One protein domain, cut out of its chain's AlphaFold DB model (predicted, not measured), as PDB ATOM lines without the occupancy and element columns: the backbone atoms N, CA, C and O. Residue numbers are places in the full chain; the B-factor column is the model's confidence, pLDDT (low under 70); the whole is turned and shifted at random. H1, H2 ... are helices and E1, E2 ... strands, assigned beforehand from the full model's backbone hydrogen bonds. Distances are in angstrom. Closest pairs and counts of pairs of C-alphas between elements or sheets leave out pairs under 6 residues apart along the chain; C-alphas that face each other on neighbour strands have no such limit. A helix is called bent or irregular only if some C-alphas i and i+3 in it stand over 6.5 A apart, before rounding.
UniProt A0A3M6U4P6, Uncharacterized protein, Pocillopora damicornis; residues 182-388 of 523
ATOM      1  N   LEU A 182     281.544 160.213 201.966       83.50
ATOM      2  CA  LEU A 182     281.214 159.380 203.124       83.50
ATOM      3  C   LEU A 182     280.037 158.440 202.827       83.50
ATOM      4  O   LEU A 182     280.011 157.319 203.331       83.50
ATOM      5  N   HIS A 183     279.073 158.860 202.000       81.44
ATOM      6  CA  HIS A 183     277.960 157.999 201.600       81.44
ATOM      7  C   HIS A 183     278.417 156.861 200.676       81.44
ATOM      8  O   HIS A 183     277.967 155.732 200.860       81.44
ATOM      9  N   TYR A 184     279.333 157.122 199.736       83.38
ATOM     10  CA  TYR A 184     279.954 156.064 198.928       83.38
ATOM     11  C   TYR A 184     280.753 155.091 199.808       83.38
ATOM     12  O   TYR A 184     280.519 153.890 199.742       83.38
ATOM     13  N   LEU A 185     281.614 155.602 200.699       84.94
ATOM     14  CA  LEU A 185     282.449 154.788 201.597       84.94
ATOM     15  C   LEU A 185     281.653 153.948 202.611       84.94
ATOM     16  O   LEU A 185     282.156 152.936 203.088       84.94
ATOM     17  N   LYS A 186     280.431 154.366 202.965       84.62
ATOM     18  CA  LYS A 186     279.502 153.584 203.803       84.62
ATOM     19  C   LYS A 186     278.719 152.524 203.024       84.62
ATOM     20  O   LYS A 186     278.232 151.585 203.638       84.62
ATOM     21  N   ASN A 187     278.573 152.684 201.709       83.31
ATOM     22  CA  ASN A 187     277.827 151.784 200.827       83.31
ATOM     23  C   ASN A 187     278.783 151.176 199.787       83.31
ATOM     24  O   ASN A 187     278.565 151.286 198.577       83.31
ATOM     25  N   ILE A 188     279.875 150.587 200.278       84.19
ATOM     26  CA  ILE A 188     280.777 149.771 199.469       84.19
ATOM     27  C   ILE A 188     280.187 148.358 199.395       84.19
ATOM     28  O   ILE A 188     279.863 147.772 200.424       84.19
ATOM     29  N   VAL A 189     280.055 147.819 198.188       83.44
ATOM     30  CA  VAL A 189     279.727 146.410 197.951       83.44
ATOM     31  C   VAL A 189     280.951 145.576 198.314       83.44
ATOM     32  O   VAL A 189     282.020 145.769 197.733       83.44
ATOM     33  N   GLU A 190     280.812 144.688 199.299       76.31
ATOM     34  CA  GLU A 190     281.938 143.898 199.814       76.31
ATOM     35  C   GLU A 190     282.107 142.539 199.125       76.31
ATOM     36  O   GLU A 190     283.228 142.039 199.095       76.31
ATOM     37  N   ASP A 191     281.037 141.979 198.549       77.81
ATOM     38  CA  ASP A 191     281.007 140.596 198.040       77.81
ATOM     39  C   ASP A 191     281.241 140.458 196.523       77.81
ATOM     40  O   ASP A 191     281.529 139.357 196.058       77.81
ATOM     41  N   ASP A 192     281.109 141.547 195.753       81.44
ATOM     42  CA  ASP A 192     281.128 141.527 194.283       81.44
ATOM     43  C   ASP A 192     282.134 142.523 193.691       81.44
ATOM     44  O   ASP A 192     282.245 143.674 194.131       81.44
ATOM     45  N   THR A 193     282.758 142.144 192.574       85.31
ATOM     46  CA  THR A 193     283.438 143.096 191.686       85.31
ATOM     47  C   THR A 193     282.416 144.037 191.042       85.31
ATOM     48  O   THR A 193     281.306 143.629 190.700       85.31
ATOM     49  N   ALA A 194     282.792 145.285 190.748       83.88
ATOM     50  CA  ALA A 194     281.913 146.262 190.100       83.88
ATOM     51  C   ALA A 194     281.241 145.749 188.807       83.88
ATOM     52  O   ALA A 194     280.094 146.095 188.541       83.88
ATOM     53  N   LEU A 195     281.906 144.904 188.009       83.31
ATOM     54  CA  LEU A 195     281.296 144.282 186.823       83.31
ATOM     55  C   LEU A 195     280.257 143.207 187.170       83.31
ATOM     56  O   LEU A 195     279.195 143.178 186.553       83.31
ATOM     57  N   GLU A 196     280.551 142.357 188.153       84.75
ATOM     58  CA  GLU A 196     279.665 141.285 188.626       84.75
ATOM     59  C   GLU A 196     278.415 141.881 189.280       84.75
ATOM     60  O   GLU A 196     277.298 141.464 188.990       84.75
ATOM     61  N   TYR A 197     278.593 142.948 190.059       84.81
ATOM     62  CA  TYR A 197     277.520 143.740 190.644       84.81
ATOM     63  C   TYR A 197     276.595 144.358 189.581       84.81
ATOM     64  O   TYR A 197     275.371 144.264 189.675       84.81
ATOM     65  N   ILE A 198     277.166 144.946 188.521       82.69
ATOM     66  CA  ILE A 198     276.402 145.500 187.386       82.69
ATOM     67  C   ILE A 198     275.676 144.396 186.607       82.69
ATOM     68  O   ILE A 198     274.560 144.606 186.129       82.69
ATOM     69  N   GLN A 199     276.286 143.218 186.472       85.50
ATOM     70  CA  GLN A 199     275.654 142.068 185.839       85.50
ATOM     71  C   GLN A 199     274.484 141.538 186.685       85.50
ATOM     72  O   GLN A 199     273.373 141.431 186.167       85.50
ATOM     73  N   ARG A 200     274.676 141.348 187.995       84.81
ATOM     74  CA  ARG A 200     273.619 140.983 188.951       84.81
ATOM     75  C   ARG A 200     272.459 141.981 188.916       84.81
ATOM     76  O   ARG A 200     271.302 141.583 188.837       84.81
ATOM     77  N   LEU A 201     272.752 143.282 188.879       80.75
ATOM     78  CA  LEU A 201     271.752 144.348 188.722       80.75
ATOM     79  C   LEU A 201     270.896 144.205 187.451       80.75
ATOM     80  O   LEU A 201     269.699 144.506 187.484       80.75
ATOM     81  N   ARG A 202     271.471 143.733 186.338       81.94
ATOM     82  CA  ARG A 202     270.722 143.418 185.108       81.94
ATOM     83  C   ARG A 202     269.895 142.140 185.252       81.94
ATOM     84  O   ARG A 202     268.731 142.149 184.863       81.94
ATOM     85  N   GLU A 203     270.449 141.103 185.874       84.31
ATOM     86  CA  GLU A 203     269.828 139.780 186.062       84.31
ATOM     87  C   GLU A 203     268.669 139.752 187.082       84.31
ATOM     88  O   GLU A 203     267.790 138.899 186.988       84.31
ATOM     89  N   VAL A 204     268.624 140.687 188.038       83.31
ATOM     90  CA  VAL A 204     267.549 140.776 189.048       83.31
ATOM     91  C   VAL A 204     266.184 141.085 188.407       83.31
ATOM     92  O   VAL A 204     266.083 142.051 187.647       83.31
ATOM     93  N   PRO A 205     265.098 140.357 188.732       82.12
ATOM     94  CA  PRO A 205     263.776 140.669 188.199       82.12
ATOM     95  C   PRO A 205     263.273 142.043 188.690       82.12
ATOM     96  O   PRO A 205     263.494 142.398 189.852       82.12
ATOM     97  N   PRO A 206     262.586 142.826 187.838       83.44
ATOM     98  CA  PRO A 206     261.859 144.012 188.283       83.44
ATOM     99  C   PRO A 206     260.709 143.628 189.227       83.44
ATOM    100  O   PRO A 206     260.113 142.563 189.071       83.44
ATOM    101  N   ARG A 207     260.350 144.517 190.160       81.94
ATOM    102  CA  ARG A 207     259.089 144.468 190.913       81.94
ATOM    103  C   ARG A 207     258.342 145.787 190.790       81.94
ATOM    104  O   ARG A 207     258.942 146.863 190.803       81.94
ATOM    105  N   ILE A 208     257.019 145.698 190.723       83.19
ATOM    106  CA  ILE A 208     256.129 146.851 190.843       83.19
ATOM    107  C   ILE A 208     255.146 146.567 191.962       83.19
ATOM    108  O   ILE A 208     254.473 145.542 191.960       83.19
ATOM    109  N   ASN A 209     255.046 147.506 192.890       83.31
ATOM    110  CA  ASN A 209     254.076 147.479 193.963       83.31
ATOM    111  C   ASN A 209     253.046 148.581 193.722       83.31
ATOM    112  O   ASN A 209     253.377 149.750 193.493       83.31
ATOM    113  N   ILE A 210     251.784 148.181 193.742       84.44
ATOM    114  CA  ILE A 210     250.627 149.051 193.595       84.44
ATOM    115  C   ILE A 210     250.214 149.463 195.005       84.44
ATOM    116  O   ILE A 210     249.980 148.601 195.850       84.44
ATOM    117  N   VAL A 211     250.150 150.769 195.270       82.25
ATOM    118  CA  VAL A 211     249.799 151.298 196.591       82.25
ATOM    119  C   VAL A 211     248.607 152.230 196.493       82.25
ATOM    120  O   VAL A 211     248.568 153.162 195.684       82.25
ATOM    121  N   VAL A 212     247.649 151.989 197.380       84.94
ATOM    122  CA  VAL A 212     246.507 152.863 197.611       84.94
ATOM    123  C   VAL A 212     246.471 153.195 199.099       84.94
ATOM    124  O   VAL A 212     246.571 152.320 199.959       84.94
ATOM    125  N   GLU A 213     246.381 154.484 199.406       86.44
ATOM    126  CA  GLU A 213     246.319 155.006 200.769       86.44
ATOM    127  C   GLU A 213     245.058 155.864 200.939       86.44
ATOM    128  O   GLU A 213     244.777 156.753 200.128       86.44
ATOM    129  N   CYS A 214     244.318 155.621 202.015       84.00
ATOM    130  CA  CYS A 214     243.217 156.472 202.454       84.00
ATOM    131  C   CYS A 214     243.736 157.421 203.530       84.00
ATOM    132  O   CYS A 214     244.496 157.015 204.417       84.00
ATOM    133  N   TYR A 215     243.364 158.692 203.434       86.38
ATOM    134  CA  TYR A 215     243.792 159.706 204.382       86.38
ATOM    135  C   TYR A 215     242.768 160.829 204.523       86.38
ATOM    136  O   TYR A 215     242.106 161.207 203.558       86.38
ATOM    137  N   HIS A 216     242.746 161.451 205.693       85.31
ATOM    138  CA  HIS A 216     242.105 162.743 205.918       85.31
ATOM    139  C   HIS A 216     243.135 163.785 206.351       85.31
ATOM    140  O   HIS A 216     244.348 163.535 206.454       85.31
ATOM    141  N   ARG A 217     242.639 165.004 206.547       87.38
ATOM    142  CA  ARG A 217     243.427 166.179 206.895       87.38
ATOM    143  C   ARG A 217     243.066 166.661 208.298       87.38
ATOM    144  O   ARG A 217     242.070 167.345 208.488       87.38
ATOM    145  N   GLU A 218     243.904 166.342 209.281       88.25
ATOM    146  CA  GLU A 218     243.756 166.886 210.633       88.25
ATOM    147  C   GLU A 218     244.342 168.297 210.723       88.25
ATOM    148  O   GLU A 218     245.497 168.527 210.356       88.25
ATOM    149  N   GLU A 219     243.597 169.239 211.294       88.19
ATOM    150  CA  GLU A 219     244.159 170.516 211.728       88.19
ATOM    151  C   GLU A 219     244.842 170.367 213.089       88.19
ATOM    152  O   GLU A 219     244.237 169.945 214.077       88.19
ATOM    153  N   ARG A 220     246.124 170.732 213.158       86.25
ATOM    154  CA  ARG A 220     246.906 170.736 214.395       86.25
ATOM    155  C   ARG A 220     247.396 172.143 214.694       86.25
ATOM    156  O   ARG A 220     247.828 172.877 213.812       86.25
ATOM    157  N   ASN A 221     247.361 172.510 215.968       87.94
ATOM    158  CA  ASN A 221     247.825 173.809 216.439       87.94
ATOM    159  C   ASN A 221     249.264 173.693 216.947       87.94
ATOM    160  O   ASN A 221     249.573 172.811 217.748       87.94
ATOM    161  N   ARG A 222     250.145 174.597 216.510       81.88
ATOM    162  CA  ARG A 222     251.497 174.762 217.059       81.88
ATOM    163  C   ARG A 222     251.698 176.188 217.558       81.88
ATOM    164  O   ARG A 222     251.304 177.147 216.901       81.88
ATOM    165  N   THR A 223     252.364 176.340 218.695       84.56
ATOM    166  CA  THR A 223     252.785 177.657 219.181       84.56
ATOM    167  C   THR A 223     254.093 178.044 218.500       84.56
ATOM    168  O   THR A 223     255.126 177.415 218.726       84.56
ATOM    169  N   VAL A 224     254.064 179.086 217.672       83.06
ATOM    170  CA  VAL A 224     255.241 179.654 217.008       83.06
ATOM    171  C   VAL A 224     255.598 180.983 217.657       83.06
ATOM    172  O   VAL A 224     254.752 181.853 217.861       83.06
ATOM    173  N   HIS A 225     256.875 181.164 217.982       82.19
ATOM    174  CA  HIS A 225     257.372 182.416 218.543       82.19
ATOM    175  C   HIS A 225     257.867 183.345 217.435       82.19
ATOM    176  O   HIS A 225     259.009 183.234 216.980       82.19
ATOM    177  N   ARG A 226     257.026 184.296 217.016       79.12
ATOM    178  CA  ARG A 226     257.427 185.345 216.070       79.12
ATOM    179  C   ARG A 226     258.094 186.495 216.827       79.12
ATOM    180  O   ARG A 226     257.780 186.753 217.988       79.12
ATOM    181  N   ARG A 227     259.042 187.187 216.187       79.69
ATOM    182  CA  ARG A 227     259.512 188.489 216.680       79.69
ATOM    183  C   ARG A 227     258.713 189.596 216.016       79.69
ATOM    184  O   ARG A 227     258.717 189.690 214.790       79.69
ATOM    185  N   ASP A 228     258.086 190.428 216.833       72.31
ATOM    186  CA  ASP A 228     257.389 191.627 216.376       72.31
ATOM    187  C   ASP A 228     258.369 192.683 215.849       72.31
ATOM    188  O   ASP A 228     259.579 192.625 216.087       72.31
ATOM    189  N   LEU A 229     257.827 193.728 215.215       78.69
ATOM    190  CA  LEU A 229     258.561 194.920 214.762       78.69
ATOM    191  C   LEU A 229     259.414 195.573 215.873       78.69
ATOM    192  O   LEU A 229     260.419 196.215 215.583       78.69
ATOM    193  N   LYS A 230     259.058 195.365 217.151       83.25
ATOM    194  CA  LYS A 230     259.813 195.815 218.337       83.25
ATOM    195  C   LYS A 230     260.809 194.770 218.889       83.25
ATOM    196  O   LYS A 230     261.249 194.894 220.024       83.25
ATOM    197  N   ARG A 231     261.150 193.725 218.120       70.19
ATOM    198  CA  ARG A 231     262.032 192.579 218.464       70.19
ATOM    199  C   ARG A 231     261.595 191.665 219.625       70.19
ATOM    200  O   ARG A 231     262.259 190.648 219.844       70.19
ATOM    201  N   ASN A 232     260.488 191.944 220.309       81.12
ATOM    202  CA  ASN A 232     259.928 191.072 221.350       81.12
ATOM    203  C   ASN A 232     259.465 189.726 220.768       81.12
ATOM    204  O   ASN A 232     258.874 189.703 219.689       81.12
ATOM    205  N   ARG A 233     259.713 188.615 221.477       74.06
ATOM    206  CA  ARG A 233     259.162 187.293 221.129       74.06
ATOM    207  C   ARG A 233     257.705 187.217 221.589       74.06
ATOM    208  O   ARG A 233     257.456 187.222 222.789       74.06
ATOM    209  N   VAL A 234     256.776 187.098 220.648       81.81
ATOM    210  CA  VAL A 234     255.349 186.879 220.910       81.81
ATOM    211  C   VAL A 234     254.995 185.454 220.502       81.81
ATOM    212  O   VAL A 234     255.391 184.985 219.435       81.81
ATOM    213  N   ALA A 235     254.290 184.740 221.378       79.88
ATOM    214  CA  ALA A 235     253.728 183.433 221.070       79.88
ATOM    215  C   ALA A 235     252.456 183.612 220.232       79.88
ATOM    216  O   ALA A 235     251.533 184.308 220.653       79.88
ATOM    217  N   HIS A 236     252.410 182.988 219.060       82.38
ATOM    218  CA  HIS A 236     251.244 182.952 218.188       82.38
ATOM    219  C   HIS A 236     250.888 181.497 217.887       82.38
ATOM    220  O   HIS A 236     251.775 180.683 217.633       82.38
ATOM    221  N   THR A 237     249.604 181.157 217.930       84.19
ATOM    222  CA  THR A 237     249.136 179.813 217.585       84.19
ATOM    223  C   THR A 237     248.909 179.746 216.083       84.19
ATOM    224  O   THR A 237     247.992 180.379 215.572       84.19
ATOM    225  N   GLU A 238     249.741 178.982 215.380       85.44
ATOM    226  CA  GLU A 238     249.541 178.659 213.968       85.44
ATOM    227  C   GLU A 238     248.821 177.314 213.851       85.44
ATOM    228  O   GLU A 238     249.305 176.293 214.350       85.44
ATOM    229  N   THR A 239     247.684 177.304 213.162       85.00
ATOM    230  CA  THR A 239     247.008 176.077 212.729       85.00
ATOM    231  C   THR A 239     247.638 175.599 211.422       85.00
ATOM    232  O   THR A 239     247.842 176.389 210.501       85.00
ATOM    233  N   TYR A 240     247.980 174.315 211.340       78.88
ATOM    234  CA  TYR A 240     248.536 173.687 210.144       78.88
ATOM    235  C   TYR A 240     247.903 172.316 209.918       78.88
ATOM    236  O   TYR A 240     247.583 171.593 210.861       78.88
ATOM    237  N   THR A 241     247.725 171.954 208.653       80.50
ATOM    238  CA  THR A 241     247.068 170.708 208.260       80.50
ATOM    239  C   THR A 241     248.079 169.567 208.147       80.50
ATOM    240  O   THR A 241     249.125 169.719 207.513       80.50
ATOM    241  N   VAL A 242     247.757 168.407 208.718       77.19
ATOM    242  CA  VAL A 242     248.563 167.180 208.666       77.19
ATOM    243  C   VAL A 242     247.792 166.090 207.931       77.19
ATOM    244  O   VAL A 242     246.630 165.829 208.229       77.19
ATOM    245  N   LYS A 243     248.455 165.431 206.976       83.88
ATOM    246  CA  LYS A 243     247.945 164.215 206.330       83.88
ATOM    247  C   LYS A 243     248.013 163.060 207.328       83.88
ATOM    248  O   LYS A 243     249.112 162.693 207.740       83.88
ATOM    249  N   VAL A 244     246.875 162.467 207.672       81.25
ATOM    250  CA  VAL A 244     246.814 161.261 208.507       81.25
ATOM    251  C   VAL A 244     246.343 160.104 207.642       81.25
ATOM    252  O   VAL A 244     245.196 160.075 207.212       81.25
ATOM    253  N   VAL A 245     247.254 159.171 207.351       81.19
ATOM    254  CA  VAL A 245     246.934 157.940 206.616       81.19
ATOM    255  C   VAL A 245     246.244 156.980 207.577       81.19
ATOM    256  O   VAL A 245     246.858 156.532 208.546       81.19
ATOM    257  N   THR A 246     244.975 156.683 207.317       85.62
ATOM    258  CA  THR A 246     244.149 155.777 208.128       85.62
ATOM    259  C   THR A 246     244.263 154.338 207.659       85.62
ATOM    260  O   THR A 246     244.320 153.426 208.482       85.62
ATOM    261  N   GLN A 247     244.332 154.131 206.342       85.69
ATOM    262  CA  GLN A 247     244.451 152.813 205.726       85.69
ATOM    263  C   GLN A 247     245.473 152.835 204.592       85.69
ATOM    264  O   GLN A 247     245.600 153.812 203.857       85.69
ATOM    265  N   LEU A 248     246.194 151.728 204.451       85.81
ATOM    266  CA  LEU A 248     247.203 151.514 203.425       85.81
ATOM    267  C   LEU A 248     247.042 150.090 202.905       85.81
ATOM    268  O   LEU A 248     247.210 149.141 203.670       85.81
ATOM    269  N   ALA A 249     246.760 149.942 201.616       85.81
ATOM    270  CA  ALA A 249     246.883 148.670 200.926       85.81
ATOM    271  C   ALA A 249     248.080 148.739 199.971       85.81
ATOM    272  O   ALA A 249     248.291 149.735 199.278       85.81
ATOM    273  N   CYS A 250     248.862 147.665 199.940       85.12
ATOM    274  CA  CYS A 250     249.989 147.480 199.037       85.12
ATOM    275  C   CYS A 250     249.882 146.073 198.447       85.12
ATOM    276  O   CYS A 250     249.698 145.116 199.201       85.12
ATOM    277  N   GLU A 251     249.973 145.946 197.125       86.00
ATOM    278  CA  GLU A 251     249.929 144.657 196.438       86.00
ATOM    279  C   GLU A 251     250.987 144.598 195.330       86.00
ATOM    280  O   GLU A 251     251.120 145.525 194.526       86.00
ATOM    281  N   GLU A 252     251.732 143.494 195.261       85.25
ATOM    282  CA  GLU A 252     252.706 143.265 194.194       85.25
ATOM    283  C   GLU A 252     251.983 142.979 192.862       85.25
ATOM    284  O   GLU A 252     250.959 142.280 192.783       85.25
ATOM    285  N   PHE A 253     252.499 143.552 191.779       84.50
ATOM    286  CA  PHE A 253     252.077 143.240 190.423       84.50
ATOM    287  C   PHE A 253     252.842 142.009 189.933       84.50
ATOM    288  O   PHE A 253     254.065 142.035 189.808       84.50
ATOM    289  N   VAL A 254     252.116 140.925 189.652       83.06
ATOM    290  CA  VAL A 254     252.706 139.667 189.180       83.06
ATOM    291  C   VAL A 254     253.174 139.846 187.737       83.06
ATOM    292  O   VAL A 254     252.367 140.074 186.838       83.06
ATOM    293  N   ILE A 255     254.483 139.739 187.524       83.44
ATOM    294  CA  ILE A 255     255.129 139.879 186.215       83.44
ATOM    295  C   ILE A 255     255.303 138.484 185.602       83.44
ATOM    296  O   ILE A 255     255.905 137.608 186.220       83.44
ATOM    297  N   GLY A 256     254.786 138.277 184.388       82.25
ATOM    298  CA  GLY A 256     254.868 136.994 183.682       82.25
ATOM    299  C   GLY A 256     256.213 136.781 182.987       82.25
ATOM    300  O   GLY A 256     256.768 135.682 183.032       82.25
ATOM    301  N   SER A 257     256.767 137.830 182.373       85.44
ATOM    302  CA  SER A 257     258.124 137.828 181.815       85.44
ATOM    303  C   SER A 257     258.723 139.240 181.748       85.44
ATOM    304  O   SER A 257     258.019 140.242 181.868       85.44
ATOM    305  N   TRP A 258     260.046 139.341 181.605       85.75
ATOM    306  CA  TRP A 258     260.757 140.620 181.521       85.75
ATOM    307  C   TRP A 258     262.016 140.509 180.654       85.75
ATOM    308  O   TRP A 258     262.558 139.421 180.461       85.75
ATOM    309  N   VAL A 259     262.475 141.647 180.131       85.81
ATOM    310  CA  VAL A 259     263.663 141.781 179.280       85.81
ATOM    311  C   VAL A 259     264.460 143.013 179.712       85.81
ATOM    312  O   VAL A 259     263.914 144.113 179.817       85.81
ATOM    313  N   ASP A 260     265.761 142.845 179.947       84.50
ATOM    314  CA  ASP A 260     266.695 143.963 180.118       84.50
ATOM    315  C   ASP A 260     267.009 144.600 178.756       84.50
ATOM    316  O   ASP A 260     267.560 143.943 177.871       84.50
ATOM    317  N   VAL A 261     266.673 145.882 178.605       82.31
ATOM    318  CA  VAL A 261     266.997 146.702 177.426       82.31
ATOM    319  C   VAL A 261     268.025 147.794 177.758       82.31
ATOM    320  O   VAL A 261     268.218 148.729 176.981       82.31
ATOM    321  N   SER A 262     268.716 147.684 178.902       78.44
ATOM    322  CA  SER A 262     269.794 148.601 179.275       78.44
ATOM    323  C   SER A 262     270.946 148.585 178.263       78.44
ATOM    324  O   SER A 262     271.339 147.546 177.720       78.44
ATOM    325  N   LYS A 263     271.545 149.758 178.026       77.50
ATOM    326  CA  LYS A 263     272.709 149.872 177.138       77.50
ATOM    327  C   LYS A 263     273.874 149.072 177.718       77.50
ATOM    328  O   LYS A 263     274.301 149.310 178.848       77.50
ATOM    329  N   ARG A 264     274.406 148.124 176.940       68.88
ATOM    330  CA  ARG A 264     275.528 147.242 177.326       68.88
ATOM    331  C   ARG A 264     276.901 147.908 177.189       68.88
ATOM    332  O   ARG A 264     277.900 147.229 176.951       68.88
ATOM    333  N   ASP A 265     276.959 149.222 177.379       60.28
ATOM    334  CA  ASP A 265     278.207 149.973 177.366       60.28
ATOM    335  C   ASP A 265     279.095 149.467 178.508       60.28
ATOM    336  O   ASP A 265     278.716 149.497 179.681       60.28
ATOM    337  N   ARG A 266     280.275 148.940 178.160       59.81
ATOM    338  CA  ARG A 266     281.278 148.543 179.151       59.81
ATOM    339  C   ARG A 266     282.040 149.797 179.576       59.81
ATOM    340  O   ARG A 266     282.761 150.355 178.748       59.81
ATOM    341  N   PRO A 267     281.917 150.247 180.835       62.38
ATOM    342  CA  PRO A 267     282.662 151.406 181.296       62.38
ATOM    343  C   PRO A 267     284.177 151.129 181.239       62.38
ATOM    344  O   PRO A 267     284.608 150.004 181.511       62.38
ATOM    345  N   PRO A 268     285.013 152.127 180.898       59.75
ATOM    346  CA  PRO A 268     286.462 151.964 180.860       59.75
ATOM    347  C   PRO A 268     287.041 151.903 182.284       59.75
ATOM    348  O   PRO A 268     287.471 152.902 182.847       59.75
ATOM    349  N   LEU A 269     287.077 150.701 182.860       66.62
ATOM    350  CA  LEU A 269     287.511 150.430 184.241       66.62
ATOM    351  C   LEU A 269     289.042 150.369 184.444       66.62
ATOM    352  O   LEU A 269     289.522 149.985 185.508       66.62
ATOM    353  N   LYS A 270     289.850 150.703 183.431       66.81
ATOM    354  CA  LYS A 270     291.312 150.537 183.502       66.81
ATOM    355  C   LYS A 270     291.961 151.592 184.410       66.81
ATOM    356  O   LYS A 270     291.888 152.780 184.119       66.81
ATOM    357  N   GLY A 271     292.677 151.137 185.444       69.75
ATOM    358  CA  GLY A 271     293.533 151.974 186.304       69.75
ATOM    359  C   GLY A 271     292.863 152.563 187.554       69.75
ATOM    360  O   GLY A 271     293.471 153.393 188.232       69.75
ATOM    361  N   VAL A 272     291.635 152.141 187.858       80.25
ATOM    362  CA  VAL A 272     290.775 152.677 188.923       80.25
ATOM    363  C   VAL A 272     290.541 151.608 189.991       80.25
ATOM    364  O   VAL A 272     290.203 150.482 189.636       80.25
ATOM    365  N   ASP A 273     290.655 151.954 191.275       82.06
ATOM    366  CA  ASP A 273     290.515 150.977 192.374       82.06
ATOM    367  C   ASP A 273     289.043 150.750 192.760       82.06
ATOM    368  O   ASP A 273     288.621 149.624 193.023       82.06
ATOM    369  N   LEU A 274     288.255 151.831 192.789       85.06
ATOM    370  CA  LEU A 274     286.870 151.842 193.258       85.06
ATOM    371  C   LEU A 274     285.965 152.585 192.269       85.06
ATOM    372  O   LEU A 274     286.295 153.654 191.756       85.06
ATOM    373  N   VAL A 275     284.787 152.032 192.026       85.19
ATOM    374  CA  VAL A 275     283.797 152.556 191.091       85.19
ATOM    375  C   VAL A 275     282.644 153.167 191.871       85.19
ATOM    376  O   VAL A 275     282.022 152.481 192.676       85.19
ATOM    377  N   ARG A 276     282.327 154.440 191.622       85.12
ATOM    378  CA  ARG A 276     281.120 155.112 192.127       85.12
ATOM    379  C   ARG A 276     279.988 154.892 191.129       85.12
ATOM    380  O   ARG A 276     280.115 155.264 189.963       85.12
ATOM    381  N   ILE A 277     278.913 154.253 191.579       81.31
ATOM    382  CA  ILE A 277     277.802 153.813 190.737       81.31
ATOM    383  C   ILE A 277     276.553 154.623 191.098       81.31
ATOM    384  O   ILE A 277     276.010 154.501 192.197       81.31
ATOM    385  N   ASN A 278     276.088 155.422 190.138       76.44
ATOM    386  CA  ASN A 278     274.786 156.077 190.170       76.44
ATOM    387  C   ASN A 278     273.820 155.231 189.329       76.44
ATOM    388  O   ASN A 278     273.929 155.196 188.102       76.44
ATOM    389  N   CYS A 279     272.902 154.518 189.979       73.75
ATOM    390  CA  CYS A 279     271.895 153.710 189.294       73.75
ATOM    391  C   CYS A 279     270.587 154.482 189.110       73.75
ATOM    392  O   CYS A 279     270.008 154.980 190.076       73.75
ATOM    393  N   TYR A 280     270.099 154.475 187.875       73.88
ATOM    394  CA  TYR A 280     268.825 155.039 187.450       73.88
ATOM    395  C   TYR A 280     267.958 153.875 186.940       73.88
ATOM    396  O   TYR A 280     268.071 153.493 185.772       73.88
ATOM    397  N   PRO A 281     267.190 153.211 187.829       74.19
ATOM    398  CA  PRO A 281     266.299 152.131 187.437       74.19
ATOM    399  C   PRO A 281     265.014 152.698 186.829       74.19
ATOM    400  O   PRO A 281     264.343 153.539 187.434       74.19
ATOM    401  N   GLU A 282     264.660 152.181 185.660       75.31
ATOM    402  CA  GLU A 282     263.442 152.493 184.925       75.31
ATOM    403  C   GLU A 282     262.747 151.186 184.521       75.31
ATOM    404  O   GLU A 282     263.385 150.230 184.070       75.31
ATOM    405  N   ILE A 283     261.427 151.130 184.701       80.12
ATOM    406  CA  ILE A 283     260.612 149.978 184.311       80.12
ATOM    407  C   ILE A 283     259.580 150.460 183.302       80.12
ATOM    408  O   ILE A 283     258.785 151.349 183.599       80.12
ATOM    409  N   LEU A 284     259.609 149.859 182.117       81.38
ATOM    410  CA  LEU A 284     258.723 150.166 181.004       81.38
ATOM    411  C   LEU A 284     257.738 149.016 180.791       81.38
ATOM    412  O   LEU A 284     258.091 147.839 180.910       81.38
ATOM    413  N   PHE A 285     256.510 149.354 180.413       82.12
ATOM    414  CA  PHE A 285     255.568 148.379 179.877       82.12
ATOM    415  C   PHE A 285     256.088 147.888 178.518       82.12
ATOM    416  O   PHE A 285     256.505 148.685 177.674       82.12
ATOM    417  N   GLY A 286     256.150 146.570 178.330       78.25
ATOM    418  CA  GLY A 286     256.583 145.963 177.071       78.25
ATOM    419  C   GLY A 286     255.517 146.022 175.975       78.25
ATOM    420  O   GLY A 286     255.852 145.966 174.794       78.25
ATOM    421  N   ASP A 287     254.257 146.156 176.385       82.94
ATOM    422  CA  ASP A 287     253.043 146.065 175.585       82.94
ATOM    423  C   ASP A 287     251.883 146.808 176.280       82.94
ATOM    424  O   ASP A 287     251.868 146.966 177.505       82.94
ATOM    425  N   GLN A 288     250.890 147.233 175.494       83.25
ATOM    426  CA  GLN A 288     249.716 147.961 175.990       83.25
ATOM    427  C   GLN A 288     248.820 147.097 176.903       83.25
ATOM    428  O   GLN A 288     248.201 147.622 177.825       83.25
ATOM    429  N   GLU A 289     248.766 145.774 176.702       84.94
ATOM    430  CA  GLU A 289     247.927 144.887 177.520       84.94
ATOM    431  C   GLU A 289     248.444 144.823 178.969       84.94
ATOM    432  O   GLU A 289     247.659 144.943 179.909       84.94
ATOM    433  N   THR A 290     249.762 144.736 179.180       85.50
ATOM    434  CA  THR A 290     250.383 144.823 180.515       85.50
ATOM    435  C   THR A 290     250.088 146.154 181.205       85.50
ATOM    436  O   THR A 290     249.844 146.170 182.416       85.50
ATOM    437  N   GLU A 291     250.093 147.266 180.463       85.44
ATOM    438  CA  GLU A 291     249.727 148.577 181.004       85.44
ATOM    439  C   GLU A 291     248.262 148.587 181.457       85.44
ATOM    440  O   GLU A 291     247.991 148.834 182.634       85.44
ATOM    441  N   GLU A 292     247.335 148.184 180.585       87.12
ATOM    442  CA  GLU A 292     245.902 148.093 180.889       87.12
ATOM    443  C   GLU A 292     245.595 147.142 182.059       87.12
ATOM    444  O   GLU A 292     244.742 147.445 182.894       87.12
ATOM    445  N   VAL A 293     246.286 146.002 182.170       88.25
ATOM    446  CA  VAL A 293     246.141 145.058 183.296       88.25
ATOM    447  C   VAL A 293     246.656 145.679 184.602       88.25
ATOM    448  O   VAL A 293     246.011 145.546 185.646       88.25
ATOM    449  N   CYS A 294     247.779 146.402 184.562       86.00
ATOM    450  CA  CYS A 294     248.323 147.125 185.714       86.00
ATOM    451  C   CYS A 294     247.402 148.270 186.168       86.00
ATOM    452  O   CYS A 294     247.169 148.448 187.366       86.00
ATOM    453  N   GLU A 295     246.841 149.032 185.227       86.94
ATOM    454  CA  GLU A 295     245.868 150.086 185.518       86.94
ATOM    455  C   GLU A 295     244.548 149.538 186.059       86.94
ATOM    456  O   GLU A 295     244.013 150.087 187.022       86.94
ATOM    457  N   ARG A 296     244.052 148.427 185.502       89.00
ATOM    458  CA  ARG A 296     242.852 147.735 185.986       89.00
ATOM    459  C   ARG A 296     243.030 147.265 187.425       89.00
ATOM    460  O   ARG A 296     242.177 147.561 188.255       89.00
ATOM    461  N   LYS A 297     244.171 146.648 187.757       88.50
ATOM    462  CA  LYS A 297     244.481 146.222 189.131       88.50
ATOM    463  C   LYS A 297     244.568 147.413 190.098       88.50
ATOM    464  O   LYS A 297     243.979 147.367 191.175       88.50
ATOM    465  N   LEU A 298     245.214 148.513 189.695       87.81
ATOM    466  CA  LEU A 298     245.227 149.765 190.470       87.81
ATOM    467  C   LEU A 298     243.816 150.353 190.651       87.81
ATOM    468  O   LEU A 298     243.504 150.873 191.721       87.81
ATOM    469  N   LYS A 299     242.958 150.271 189.631       87.50
ATOM    470  CA  LYS A 299     241.570 150.739 189.689       87.50
ATOM    471  C   LYS A 299     240.727 149.884 190.637       87.50
ATOM    472  O   LYS A 299     240.132 150.447 191.544       87.50
ATOM    473  N   GLU A 300     240.747 148.559 190.507       89.81
ATOM    474  CA  GLU A 300     240.036 147.635 191.408       89.81
ATOM    475  C   GLU A 300     240.457 147.815 192.874       89.81
ATOM    476  O   GLU A 300     239.639 147.733 193.788       89.81
ATOM    477  N   MET A 301     241.749 148.053 193.112       87.06
ATOM    478  CA  MET A 301     242.296 148.332 194.438       87.06
ATOM    479  C   MET A 301     241.841 149.699 194.970       87.06
ATOM    480  O   MET A 301     241.515 149.818 196.148       87.06
ATOM    481  N   SER A 302     241.762 150.707 194.097       86.31
ATOM    482  CA  SER A 302     241.229 152.035 194.415       86.31
ATOM    483  C   SER A 302     239.737 151.987 194.755       86.31
ATOM    484  O   SER A 302     239.345 152.566 195.757       86.31
ATOM    485  N   GLU A 303     238.923 151.273 193.974       89.25
ATOM    486  CA  GLU A 303     237.471 151.136 194.182       89.25
ATOM    487  C   GLU A 303     237.146 150.404 195.495       89.25
ATOM    488  O   GLU A 303     236.224 150.787 196.207       89.25
ATOM    489  N   LYS A 304     237.946 149.396 195.879       88.06
ATOM    490  CA  LYS A 304     237.831 148.715 197.188       88.06
ATOM    491  C   LYS A 304     238.140 149.625 198.382       88.06
ATOM    492  O   LYS A 304     237.745 149.298 199.499       88.06
ATOM    493  N   MET A 305     238.882 150.710 198.163       83.81
ATOM    494  CA  MET A 305     239.292 151.666 199.195       83.81
ATOM    495  C   MET A 305     238.529 152.998 199.133       83.81
ATOM    496  O   MET A 305     238.651 153.833 200.030       83.81
ATOM    497  N   GLU A 306     237.720 153.200 198.097       85.44
ATOM    498  CA  GLU A 306     236.942 154.414 197.898       85.44
ATOM    499  C   GLU A 306     235.843 154.540 198.967       85.44
ATOM    500  O   GLU A 306     235.156 153.578 199.310       85.44
ATOM    501  N   GLY A 307     235.701 155.736 199.542       80.00
ATOM    502  CA  GLY A 307     234.750 156.000 200.628       80.00
ATOM    503  C   GLY A 307     235.175 155.507 202.019       80.00
ATOM    504  O   GLY A 307     234.400 155.668 202.961       80.00
ATOM    505  N   LEU A 308     236.382 154.948 202.187       82.75
ATOM    506  CA  LEU A 308     236.915 154.581 203.509       82.75
ATOM    507  C   LEU A 308     237.471 155.773 204.309       82.75
ATOM    508  O   LEU A 308     237.604 155.664 205.528       82.75
ATOM    509  N   ASP A 309     237.805 156.885 203.647       86.12
ATOM    510  CA  ASP A 309     238.249 158.138 204.273       86.12
ATOM    511  C   ASP A 309     238.001 159.343 203.336       86.12
ATOM    512  O   ASP A 309     237.582 159.167 202.190       86.12
ATOM    513  N   GLU A 310     238.268 160.562 203.815       81.12
ATOM    514  CA  GLU A 310     238.028 161.840 203.114       81.12
ATOM    515  C   GLU A 310     238.735 161.937 201.746       81.12
ATOM    516  O   GLU A 310     238.169 162.455 200.782       81.12
ATOM    517  N   TYR A 311     239.963 161.420 201.642       79.31
ATOM    518  CA  TYR A 311     240.744 161.380 200.406       79.31
ATOM    519  C   TYR A 311     241.362 159.999 200.177       79.31
ATOM    520  O   TYR A 311     241.776 159.303 201.103       79.31
ATOM    521  N   THR A 312     241.518 159.638 198.903       77.19
ATOM    522  CA  THR A 312     242.275 158.456 198.471       77.19
ATOM    523  C   THR A 312     243.411 158.891 197.547       77.19
ATOM    524  O   THR A 312     243.213 159.692 196.633       77.19
ATOM    525  N   SER A 313     244.618 158.392 197.797       76.88
ATOM    526  CA  SER A 313     245.811 158.601 196.970       76.88
ATOM    527  C   SER A 313     246.276 157.259 196.413       76.88
ATOM    528  O   SER A 313     246.253 156.241 197.103       76.88
ATOM    529  N   ARG A 314     246.659 157.257 195.136       82.06
ATOM    530  CA  ARG A 314     246.981 156.056 194.357       82.06
ATOM    531  C   ARG A 314     248.286 156.281 193.614       82.06
ATOM    532  O   ARG A 314     248.384 157.217 192.821       82.06
ATOM    533  N   TRP A 315     249.268 155.422 193.858       72.56
ATOM    534  CA  TRP A 315     250.594 155.507 193.257       72.56
ATOM    535  C   TRP A 315     251.184 154.114 193.023       72.56
ATOM    536  O   TRP A 315     250.834 153.135 193.679       72.56
ATOM    537  N   LYS A 316     252.079 154.022 192.042       74.69
ATOM    538  CA  LYS A 316     252.875 152.825 191.757       74.69
ATOM    539  C   LYS A 316     254.289 153.111 192.265       74.69
ATOM    540  O   LYS A 316     254.800 154.196 191.986       74.69
ATOM    541  N   TYR A 317     254.925 152.179 192.972       70.94
ATOM    542  CA  TYR A 317     256.373 152.236 193.188       70.94
ATOM    543  C   TYR A 317     257.070 151.051 192.538       70.94
ATOM    544  O   TYR A 317     256.647 149.899 192.644       70.94
ATOM    545  N   THR A 318     258.142 151.372 191.830       66.56
ATOM    546  CA  THR A 318     259.052 150.424 191.207       66.56
ATOM    547  C   THR A 318     260.174 150.115 192.192       66.56
ATOM    548  O   THR A 318     260.692 151.012 192.856       66.56
ATOM    549  N   ASP A 319     260.538 148.843 192.310       63.56
ATOM    550  CA  ASP A 319     261.660 148.409 193.140       63.56
ATOM    551  C   ASP A 319     262.425 147.284 192.434       63.56
ATOM    552  O   ASP A 319     261.842 146.431 191.762       63.56
ATOM    553  N   LEU A 320     263.747 147.260 192.590       58.59
ATOM    554  CA  LEU A 320     264.590 146.154 192.145       58.59
ATOM    555  C   LEU A 320     264.882 145.245 193.342       58.59
ATOM    556  O   LEU A 320     266.009 145.178 193.829       58.59
ATOM    557  N   ALA A 321     263.814 144.556 193.760       51.34
ATOM    558  CA  ALA A 321     263.652 143.303 194.518       51.34
ATOM    559  C   ALA A 321     264.731 142.780 195.489       51.34
ATOM    560  O   ALA A 321     264.388 142.178 196.504       51.34
ATOM    561  N   CYS A 322     266.003 142.865 195.115       42.56
ATOM    562  CA  CYS A 322     267.119 142.098 195.655       42.56
ATOM    563  C   CYS A 322     268.232 142.987 196.240       42.56
ATOM    564  O   CYS A 322     269.231 142.461 196.720       42.56
ATOM    565  N   LEU A 323     268.109 144.320 196.169       49.22
ATOM    566  CA  LEU A 323     269.276 145.199 196.306       49.22
ATOM    567  C   LEU A 323     269.082 146.509 197.089       49.22
ATOM    568  O   LEU A 323     270.016 147.313 197.154       49.22
ATOM    569  N   ASP A 324     267.909 146.741 197.689       50.91
ATOM    570  CA  ASP A 324     267.571 148.000 198.378       50.91
ATOM    571  C   ASP A 324     267.936 149.240 197.538       50.91
ATOM    572  O   ASP A 324     268.435 150.245 198.059       50.91
ATOM    573  N   LEU A 325     267.737 149.168 196.215       52.75
ATOM    574  CA  LEU A 325     268.043 150.254 195.285       52.75
ATOM    575  C   LEU A 325     266.923 151.303 195.309       52.75
ATOM    576  O   LEU A 325     266.264 151.594 194.313       52.75
ATOM    577  N   THR A 326     266.726 151.910 196.480       46.38
ATOM    578  CA  THR A 326     265.935 153.133 196.585       46.38
ATOM    579  C   THR A 326     266.540 154.184 195.655       46.38
ATOM    580  O   THR A 326     267.759 154.379 195.642       46.38
ATOM    581  N   TRP A 327     265.691 154.868 194.887       46.16
ATOM    582  CA  TRP A 327     266.085 155.949 193.980       46.16
ATOM    583  C   TRP A 327     267.074 156.916 194.661       46.16
ATOM    584  O   TRP A 327     266.769 157.498 195.702       46.16
ATOM    585  N   GLY A 328     268.273 157.068 194.086       52.22
ATOM    586  CA  GLY A 328     269.332 157.936 194.617       52.22
ATOM    587  C   GLY A 328     270.271 157.323 195.671       52.22
ATOM    588  O   GLY A 328     271.131 158.042 196.185       52.22
ATOM    589  N   LYS A 329     270.177 156.024 195.996       64.38
ATOM    590  CA  LYS A 329     271.163 155.349 196.862       64.38
ATOM    591  C   LYS A 329     272.519 155.257 196.150       64.38
ATOM    592  O   LYS A 329     272.713 154.439 195.256       64.38
ATOM    593  N   ARG A 330     273.466 156.103 196.561       71.88
ATOM    594  CA  ARG A 330     274.852 156.103 196.063       71.88
ATOM    595  C   ARG A 330     275.586 154.859 196.543       71.88
ATOM    596  O   ARG A 330     275.757 154.694 197.752       71.88
ATOM    597  N   ILE A 331     276.042 154.043 195.602       79.50
ATOM    598  CA  ILE A 331     276.742 152.781 195.853       79.50
ATOM    599  C   ILE A 331     278.154 152.871 195.273       79.50
ATOM    600  O   ILE A 331     278.401 153.602 194.310       79.50
ATOM    601  N   SER A 332     279.102 152.140 195.851       85.12
ATOM    602  CA  SER A 332     280.405 151.927 195.222       85.12
ATOM    603  C   SER A 332     280.847 150.469 195.291       85.12
ATOM    604  O   SER A 332     280.440 149.744 196.189       85.12
ATOM    605  N   ALA A 333     281.651 150.023 194.330       85.75
ATOM    606  CA  ALA A 333     282.139 148.645 194.241       85.75
ATOM    607  C   ALA A 333     283.588 148.632 193.740       85.75
ATOM    608  O   ALA A 333     283.973 149.495 192.945       85.75
ATOM    609  N   TYR A 334     284.409 147.693 194.209       85.12
ATOM    610  CA  TYR A 334     285.818 147.616 193.804       85.12
ATOM    611  C   TYR A 334     285.963 147.095 192.370       85.12
ATOM    612  O   TYR A 334     285.193 146.247 191.919       85.12
ATOM    613  N   THR A 335     286.965 147.590 191.643       82.25
ATOM    614  CA  THR A 335     287.293 147.086 190.296       82.25
ATOM    615  C   THR A 335     287.966 145.712 190.346       82.25
ATOM    616  O   THR A 335     287.842 144.935 189.404       82.25
ATOM    617  N   ASP A 336     288.676 145.423 191.439       80.88
ATOM    618  CA  ASP A 336     289.301 144.137 191.745       80.88
ATOM    619  C   ASP A 336     289.271 143.941 193.267       80.88
ATOM    620  O   ASP A 336     289.825 144.751 194.016       80.88
ATOM    621  N   MET A 337     288.622 142.875 193.740       80.62
ATOM    622  CA  MET A 337     288.523 142.567 195.172       80.62
ATOM    623  C   MET A 337     289.876 142.217 195.810       80.62
ATOM    624  O   MET A 337     290.048 142.388 197.017       80.62
ATOM    625  N   ASN A 338     290.860 141.780 195.016       78.12
ATOM    626  CA  ASN A 338     292.206 141.459 195.500       78.12
ATOM    627  C   ASN A 338     293.024 142.718 195.838       78.12
ATOM    628  O   ASN A 338     294.008 142.642 196.575       78.12
ATOM    629  N   VAL A 339     292.624 143.881 195.314       78.50
ATOM    630  CA  VAL A 339     293.341 145.157 195.445       78.50
ATOM    631  C   VAL A 339     292.468 146.154 196.217       78.50
ATOM    632  O   VAL A 339     292.105 147.208 195.707       78.50
ATOM    633  N   LYS A 340     292.122 145.831 197.474       81.75
ATOM    634  CA  LYS A 340     291.385 146.736 198.383       81.75
ATOM    635  C   LYS A 340     292.348 147.759 199.022       81.75
ATOM    636  O   LYS A 340     293.076 147.399 199.951       81.75
ATOM    637  N   PRO A 341     292.385 149.036 198.588       84.00
ATOM    638  CA  PRO A 341     293.200 150.057 199.241       84.00
ATOM    639  C   PRO A 341     292.724 150.306 200.677       84.00
ATOM    640  O   PRO A 341     291.616 150.791 200.899       84.00
ATOM    641  N   PHE A 342     293.596 150.045 201.657       85.25
ATOM    642  CA  PHE A 342     293.285 150.183 203.089       85.25
ATOM    643  C   PHE A 342     292.732 151.568 203.475       85.25
ATOM    644  O   PHE A 342     291.917 151.670 204.385       85.25
ATOM    645  N   TRP A 343     293.151 152.627 202.770       86.38
ATOM    646  CA  TRP A 343     292.753 154.016 203.022       86.38
ATOM    647  C   TRP A 343     291.341 154.370 202.518       86.38
ATOM    648  O   TRP A 343     290.784 155.391 202.931       86.38
ATOM    649  N   MET A 344     290.729 153.546 201.660       85.44
ATOM    650  CA  MET A 344     289.331 153.710 201.240       85.44
ATOM    651  C   MET A 344     288.387 153.065 202.262       85.44
ATOM    652  O   MET A 344     287.670 152.116 201.955       85.44
ATOM    653  N   SER A 345     288.396 153.576 203.495       86.62
ATOM    654  CA  SER A 345     287.437 153.191 204.532       86.62
ATOM    655  C   SER A 345     286.872 154.421 205.254       86.62
ATOM    656  O   SER A 345     287.551 155.454 205.332       86.62
ATOM    657  N   PRO A 346     285.666 154.325 205.850       88.62
ATOM    658  CA  PRO A 346     285.110 155.396 206.676       88.62
ATOM    659  C   PRO A 346     286.035 155.828 207.823       88.62
ATOM    660  O   PRO A 346     286.036 156.996 208.198       88.62
ATOM    661  N   VAL A 347     286.852 154.915 208.364       89.69
ATOM    662  CA  VAL A 347     287.800 155.216 209.451       89.69
ATOM    663  C   VAL A 347     288.902 156.157 208.965       89.69
ATOM    664  O   VAL A 347     289.171 157.164 209.614       89.69
ATOM    665  N   PHE A 348     289.500 155.888 207.800       90.00
ATOM    666  CA  PHE A 348     290.530 156.765 207.235       90.00
ATOM    667  C   PHE A 348     289.972 158.111 206.767       90.00
ATOM    668  O   PHE A 348     290.660 159.121 206.913       90.00
ATOM    669  N   TYR A 349     288.720 158.156 206.298       90.25
ATOM    670  CA  TYR A 349     288.017 159.421 206.067       90.25
ATOM    671  C   TYR A 349     287.908 160.244 207.362       90.25
ATOM    672  O   TYR A 349     288.315 161.402 207.381       90.25
ATOM    673  N   TRP A 350     287.455 159.648 208.473       91.31
ATOM    674  CA  TRP A 350     287.371 160.359 209.755       91.31
ATOM    675  C   TRP A 350     288.736 160.786 210.304       91.31
ATOM    676  O   TRP A 350     288.853 161.903 210.802       91.31
ATOM    677  N   ILE A 351     289.782 159.964 210.160       91.12
ATOM    678  CA  ILE A 351     291.162 160.352 210.504       91.12
ATOM    679  C   ILE A 351     291.599 161.565 209.665       91.12
ATOM    680  O   ILE A 351     292.130 162.530 210.216       91.12
ATOM    681  N   ALA A 352     291.329 161.566 208.356       90.50
ATOM    682  CA  ALA A 352     291.623 162.707 207.492       90.50
ATOM    683  C   ALA A 352     290.821 163.959 207.892       90.50
ATOM    684  O   ALA A 352     291.383 165.052 207.903       90.50
ATOM    685  N   THR A 353     289.550 163.827 208.279       90.38
ATOM    686  CA  THR A 353     288.741 164.948 208.784       90.38
ATOM    687  C   THR A 353     289.265 165.499 210.112       90.38
ATOM    688  O   THR A 353     289.378 166.716 210.249       90.38
ATOM    689  N   LEU A 354     289.655 164.643 211.062       88.44
ATOM    690  CA  LEU A 354     290.264 165.068 212.330       88.44
ATOM    691  C   LEU A 354     291.587 165.820 212.110       88.44
ATOM    692  O   LEU A 354     291.848 166.815 212.781       88.44
ATOM    693  N   LEU A 355     292.384 165.399 211.122       88.19
ATOM    694  CA  LEU A 355     293.623 166.069 210.706       88.19
ATOM    695  C   LEU A 355     293.404 167.294 209.794       88.19
ATOM    696  O   LEU A 355     294.384 167.889 209.344       88.19
ATOM    697  N   GLN A 356     292.152 167.658 209.482       86.75
ATOM    698  CA  GLN A 356     291.766 168.689 208.497       86.75
ATOM    699  C   GLN A 356     292.288 168.439 207.062       86.75
ATOM    700  O   GLN A 356     292.231 169.304 206.189       86.75
ATOM    701  N   MET A 357     292.696 167.200 206.773       86.75
ATOM    702  CA  MET A 357     293.114 166.700 205.458       86.75
ATOM    703  C   MET A 357     291.945 166.148 204.620       86.75
ATOM    704  O   MET A 357     292.162 165.486 203.604       86.75
ATOM    705  N   ASN A 358     290.704 166.443 205.010       86.81
ATOM    706  CA  ASN A 358     289.473 166.052 204.317       86.81
ATOM    707  C   ASN A 358     289.496 166.416 202.815       86.81
ATOM    708  O   ASN A 358     289.174 165.587 201.968       86.81
ATOM    709  N   TRP A 359     289.958 167.618 202.448       86.75
ATOM    710  CA  TRP A 359     290.052 168.028 201.038       86.75
ATOM    711  C   TRP A 359     291.119 167.276 200.228       86.75
ATOM    712  O   TRP A 359     290.768 166.723 199.184       86.75
ATOM    713  N   PRO A 360     292.382 167.168 200.687       86.62
ATOM    714  CA  PRO A 360     293.365 166.255 200.102       86.62
ATOM    715  C   PRO A 360     292.850 164.816 199.947       86.62
ATOM    716  O   PRO A 360     293.025 164.222 198.884       86.62
ATOM    717  N   TYR A 361     292.156 164.281 200.959       88.94
ATOM    718  CA  TYR A 361     291.543 162.952 200.902       88.94
ATOM    719  C   TYR A 361     290.489 162.860 199.792       88.94
ATOM    720  O   TYR A 361     290.547 161.944 198.978       88.94
ATOM    721  N   ARG A 362     289.558 163.821 199.696       87.44
ATOM    722  CA  ARG A 362     288.526 163.849 198.641       87.44
ATOM    723  C   ARG A 362     289.115 163.995 197.240       87.44
ATOM    724  O   ARG A 362     288.613 163.367 196.313       87.44
ATOM    725  N   LEU A 363     290.176 164.784 197.072       86.06
ATOM    726  CA  LEU A 363     290.884 164.905 195.793       86.06
ATOM    727  C   LEU A 363     291.547 163.579 195.397       86.06
ATOM    728  O   LEU A 363     291.375 163.137 194.263       86.06
ATOM    729  N   LEU A 364     292.238 162.916 196.330       87.56
ATOM    730  CA  LEU A 364     292.839 161.598 196.103       87.56
ATOM    731  C   LEU A 364     291.777 160.524 195.822       87.56
ATOM    732  O   LEU A 364     291.939 159.734 194.897       87.56
ATOM    733  N   PHE A 365     290.674 160.531 196.573       86.88
ATOM    734  CA  PHE A 365     289.524 159.654 196.368       86.88
ATOM    735  C   PHE A 365     288.961 159.830 194.957       86.88
ATOM    736  O   PHE A 365     288.982 158.885 194.175       86.88
ATOM    737  N   ARG A 366     288.590 161.058 194.568       84.06
ATOM    738  CA  ARG A 366     288.077 161.361 193.222       84.06
ATOM    739  C   ARG A 366     289.074 161.009 192.111       84.06
ATOM    740  O   ARG A 366     288.643 160.528 191.072       84.06
ATOM    741  N   ALA A 367     290.380 161.180 192.328       83.56
ATOM    742  CA  ALA A 367     291.420 160.798 191.365       83.56
ATOM    743  C   ALA A 367     291.632 159.275 191.236       83.56
ATOM    744  O   ALA A 367     292.144 158.813 190.217       83.56
ATOM    745  N   ARG A 368     291.261 158.488 192.255       84.38
ATOM    746  CA  ARG A 368     291.365 157.015 192.271       84.38
ATOM    747  C   ARG A 368     290.023 156.303 192.067       84.38
ATOM    748  O   ARG A 368     290.012 155.074 192.001       84.38
ATOM    749  N   THR A 369     288.925 157.053 191.922       84.69
ATOM    750  CA  THR A 369     287.579 156.530 191.637       84.69
ATOM    751  C   THR A 369     287.051 156.935 190.266       84.69
ATOM    752  O   THR A 369     287.082 158.114 189.921       84.69
ATOM    753  N   ALA A 370     286.442 155.999 189.542       83.19
ATOM    754  CA  ALA A 370     285.582 156.314 188.401       83.19
ATOM    755  C   ALA A 370     284.165 156.653 188.881       83.19
ATOM    756  O   ALA A 370     283.761 156.245 189.968       83.19
ATOM    757  N   GLU A 371     283.403 157.358 188.050       81.38
ATOM    758  CA  GLU A 371     281.975 157.601 188.255       81.38
ATOM    759  C   GLU A 371     281.199 157.115 187.034       81.38
ATOM    760  O   GLU A 371     281.596 157.379 185.898       81.38
ATOM    761  N   ILE A 372     280.130 156.357 187.274       79.56
ATOM    762  CA  ILE A 372     279.366 155.674 186.233       79.56
ATOM    763  C   ILE A 372     277.880 155.881 186.487       79.56
ATOM    764  O   ILE A 372     277.361 155.504 187.537       79.56
ATOM    765  N   ASN A 373     277.197 156.420 185.481       76.56
ATOM    766  CA  ASN A 373     275.747 156.567 185.467       76.56
ATOM    767  C   ASN A 373     275.149 155.386 184.694       76.56
ATOM    768  O   ASN A 373     275.352 155.265 183.484       76.56
ATOM    769  N   LEU A 374     274.453 154.497 185.401       73.12
ATOM    770  CA  LEU A 374     273.858 153.281 184.854       73.12
ATOM    771  C   LEU A 374     272.346 153.433 184.727       73.12
ATOM    772  O   LEU A 374     271.625 153.400 185.722       73.12
ATOM    773  N   PHE A 375     271.884 153.535 183.486       76.31
ATOM    774  CA  PHE A 375     270.471 153.514 183.127       76.31
ATOM    775  C   PHE A 375     270.033 152.057 182.957       76.31
ATOM    776  O   PHE A 375     270.395 151.403 181.974       76.31
ATOM    777  N   ILE A 376     269.317 151.528 183.950       78.06
ATOM    778  CA  ILE A 376     268.840 150.141 183.972       78.06
ATOM    779  C   ILE A 376     267.375 150.159 183.550       78.06
ATOM    780  O   ILE A 376     266.498 150.381 184.378       78.06
ATOM    781  N   ILE A 377     267.134 149.931 182.261       80.81
ATOM    782  CA  ILE A 377     265.800 149.968 181.656       80.81
ATOM    783  C   ILE A 377     265.309 148.531 181.474       80.81
ATOM    784  O   ILE A 377     265.916 147.758 180.727       80.81
ATOM    785  N   LYS A 378     264.214 148.159 182.143       83.62
ATOM    786  CA  LYS A 378     263.616 146.815 182.042       83.62
ATOM    787  C   LYS A 378     262.217 146.897 181.449       83.62
ATOM    788  O   LYS A 378     261.356 147.577 182.000       83.62
ATOM    789  N   LYS A 379     261.983 146.184 180.345       84.00
ATOM    790  CA  LYS A 379     260.642 145.978 179.786       84.00
ATOM    791  C   LYS A 379     259.996 144.778 180.464       84.00
ATOM    792  O   LYS A 379     260.632 143.733 180.585       84.00
ATOM    793  N   MET A 380     258.754 144.920 180.909       86.44
ATOM    794  CA  MET A 380     257.995 143.846 181.556       86.44
ATOM    795  C   MET A 380     256.705 143.528 180.799       86.44
ATOM    796  O   MET A 380     256.103 144.413 180.195       86.44
ATOM    797  N   TYR A 381     256.286 142.271 180.892       84.06
ATOM    798  CA  TYR A 381     255.107 141.715 180.245       84.06
ATOM    799  C   TYR A 381     254.297 140.926 181.285       84.06
ATOM    800  O   TYR A 381     254.856 140.153 182.072       84.06
ATOM    801  N   TRP A 382     252.977 141.101 181.310       80.50
ATOM    802  CA  TRP A 382     252.078 140.387 182.224       80.50
ATOM    803  C   TRP A 382     251.988 138.893 181.877       80.50
ATOM    804  O   TRP A 382     251.799 138.053 182.753       80.50
ATOM    805  N   ASN A 383     252.162 138.564 180.595       78.44
ATOM    806  CA  ASN A 383     252.066 137.216 180.056       78.44
ATOM    807  C   ASN A 383     253.435 136.496 180.090       78.44
ATOM    808  O   ASN A 383     254.495 137.086 179.861       78.44
ATOM    809  N   THR A 384     253.418 135.191 180.366       65.56
ATOM    810  CA  THR A 384     254.604 134.314 180.422       65.56
ATOM    811  C   THR A 384     255.158 133.968 179.033       65.56
ATOM    812  O   THR A 384     256.258 133.423 178.904       65.56
ATOM    813  N   THR A 385     254.393 134.232 177.973       57.03
ATOM    814  CA  THR A 385     254.794 133.922 176.598       57.03
ATOM    815  C   THR A 385     255.945 134.834 176.172       57.03
ATOM    816  O   THR A 385     255.778 136.048 176.120       57.03
ATOM    817  N   ARG A 386     257.120 134.257 175.867       47.72
ATOM    818  CA  ARG A 386     258.300 135.020 175.413       47.72
ATOM    819  C   ARG A 386     257.929 135.952 174.249       47.72
ATOM    820  O   ARG A 386     257.362 135.439 173.277       47.72
ATOM    821  N   PRO A 387     258.348 137.233 174.268       44.66
ATOM    822  CA  PRO A 387     258.359 138.047 173.062       44.66
ATOM    823  C   PRO A 387     259.143 137.292 171.989       44.66
ATOM    824  O   PRO A 387     260.272 136.844 172.229       44.66
ATOM    825  N   ARG A 388     258.550 137.102 170.807       42.28
ATOM    826  CA  ARG A 388     259.344 136.667 169.656       42.28
ATOM    827  C   ARG A 388     260.317 137.794 169.335       42.28
ATOM    828  O   ARG A 388     259.935 138.959 169.320       42.28
TER     829      ARG A 388
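Overview. This is residues 182 to 388 of the 523 residues of an uncharacterized protein of Pocillopora damicornis (UniProt A0A3M6U4P6). Seen whole, the model is a flat, open C: one limb is a long, bent hairpin of E1 and E2, the other a curled sheet E3 E7 E4 E6 with H2 in its hollow. Near the second sheet E5 joins E1, and H3 packs over E1 and E5 there; residues 217 to 227 of E1 and 233 to 243 of E2, with the turn between them, stick out as an arm, while H1, H4 and H5 gather at the opposite end of the C. The printed part has 207 residues, with five named helices and seven named strands in the order H1 H2 E1 E2 E3 E4 H3 E5 E6 H4 H5 E7. The four-stranded sheet runs E3, E7, E4, E6 and is mixed; the sheet E2, E1, E5 is antiparallel, and the class is mixed, helices and strands. The whole is loose, with a radius of gyration of the C-alphas of 24.2 A and spans of 71 by 59 by 24 A.

Arrangement. H1, residues 182 to 186, lies over E6, residues 331 to 334, at a height of 8.3 A over the sheet; the closest C-alphas are those of Tyr 184 and Ile 331, 5.5 A apart. Residues 188 to 189 pair in parallel with residues 332 to 333 of E6. H2, residues 194 to 203, is on the same sheet at the sheet's level, with the C-alphas of Ala 194 and Ala 333 closest to E6 at 4.8 A. E1, residues 207 to 227, and E2, residues 233 to 252, form an antiparallel hairpin, with N 220 and O 240 at 2.9 A; E1 bends by 73 degrees at residue 214 and E2 by 54 degrees at residue 236. E3, residues 257 to 260, is an edge strand antiparallel to E7, residues 369 to 381, with N 259 and O 379 at 2.8 A. E4, residues 274 to 285, is parallel to E7, with N 278 and O 372 at 2.9 A, and antiparallel to E6, with N 275 and O 333 at 2.8 A. This sheet is twisted. H3, residues 288 to 305, lies over E1 and E5, residues 311 to 319, at a height of 9.5 A over their sheet; its line and that of E1 stand at 43 degrees on the local plane, slantwise to the strands. The closest C-alphas of H3 and E1 are those of Val 212 and Ser 302, 6.2 A apart. E5 is antiparallel to E1, with N 211 and O 315 at 2.9 A. H4, residues 346 to 354, touches H1, with the C-alphas of Leu 185 and Pro 346 closest at 5.8 A. H4 and H5, residues 358 to 368, form a helical hairpin at a steep tilt of 40 degrees, opposite ways, with the C-alphas of Ala 352 and Asn 358 closest at 5.1 A. H5 only grazes the four-stranded sheet, with residues 363 to 368. Two layers, helices on one face of a sheet, are made by H2 with the sheet E3 E7 E4 E6 and by H3 with the sheet E2 E1 E5. In H1 to H5 every O i to N i+4 pair is within hydrogen-bond range.

Along the chain. H1 begins at C-alpha 182, (281.214, 159.380, 203.124). E1 measures 51.0 A and ends at C-alpha 227, (259.512, 188.489, 216.680); E2 measures 52.0 A. E4 measures 34.2 A, H3 and E5 25.7 A each, and E7 37.5 A, ending at C-alpha 381, (255.107, 141.715, 180.245).

Size, cuts and confidence. The C-alphas of Lys 230 and Arg 388 are the two farthest apart, at 76.6 A. The printed part has no cut. The long links are E3 to E4, E5 to E6 and E6 to H4. The mean pLDDT of the printed part is 80.0, and residues 264 to 271, 318 to 329 and 384 to 388 are under 70.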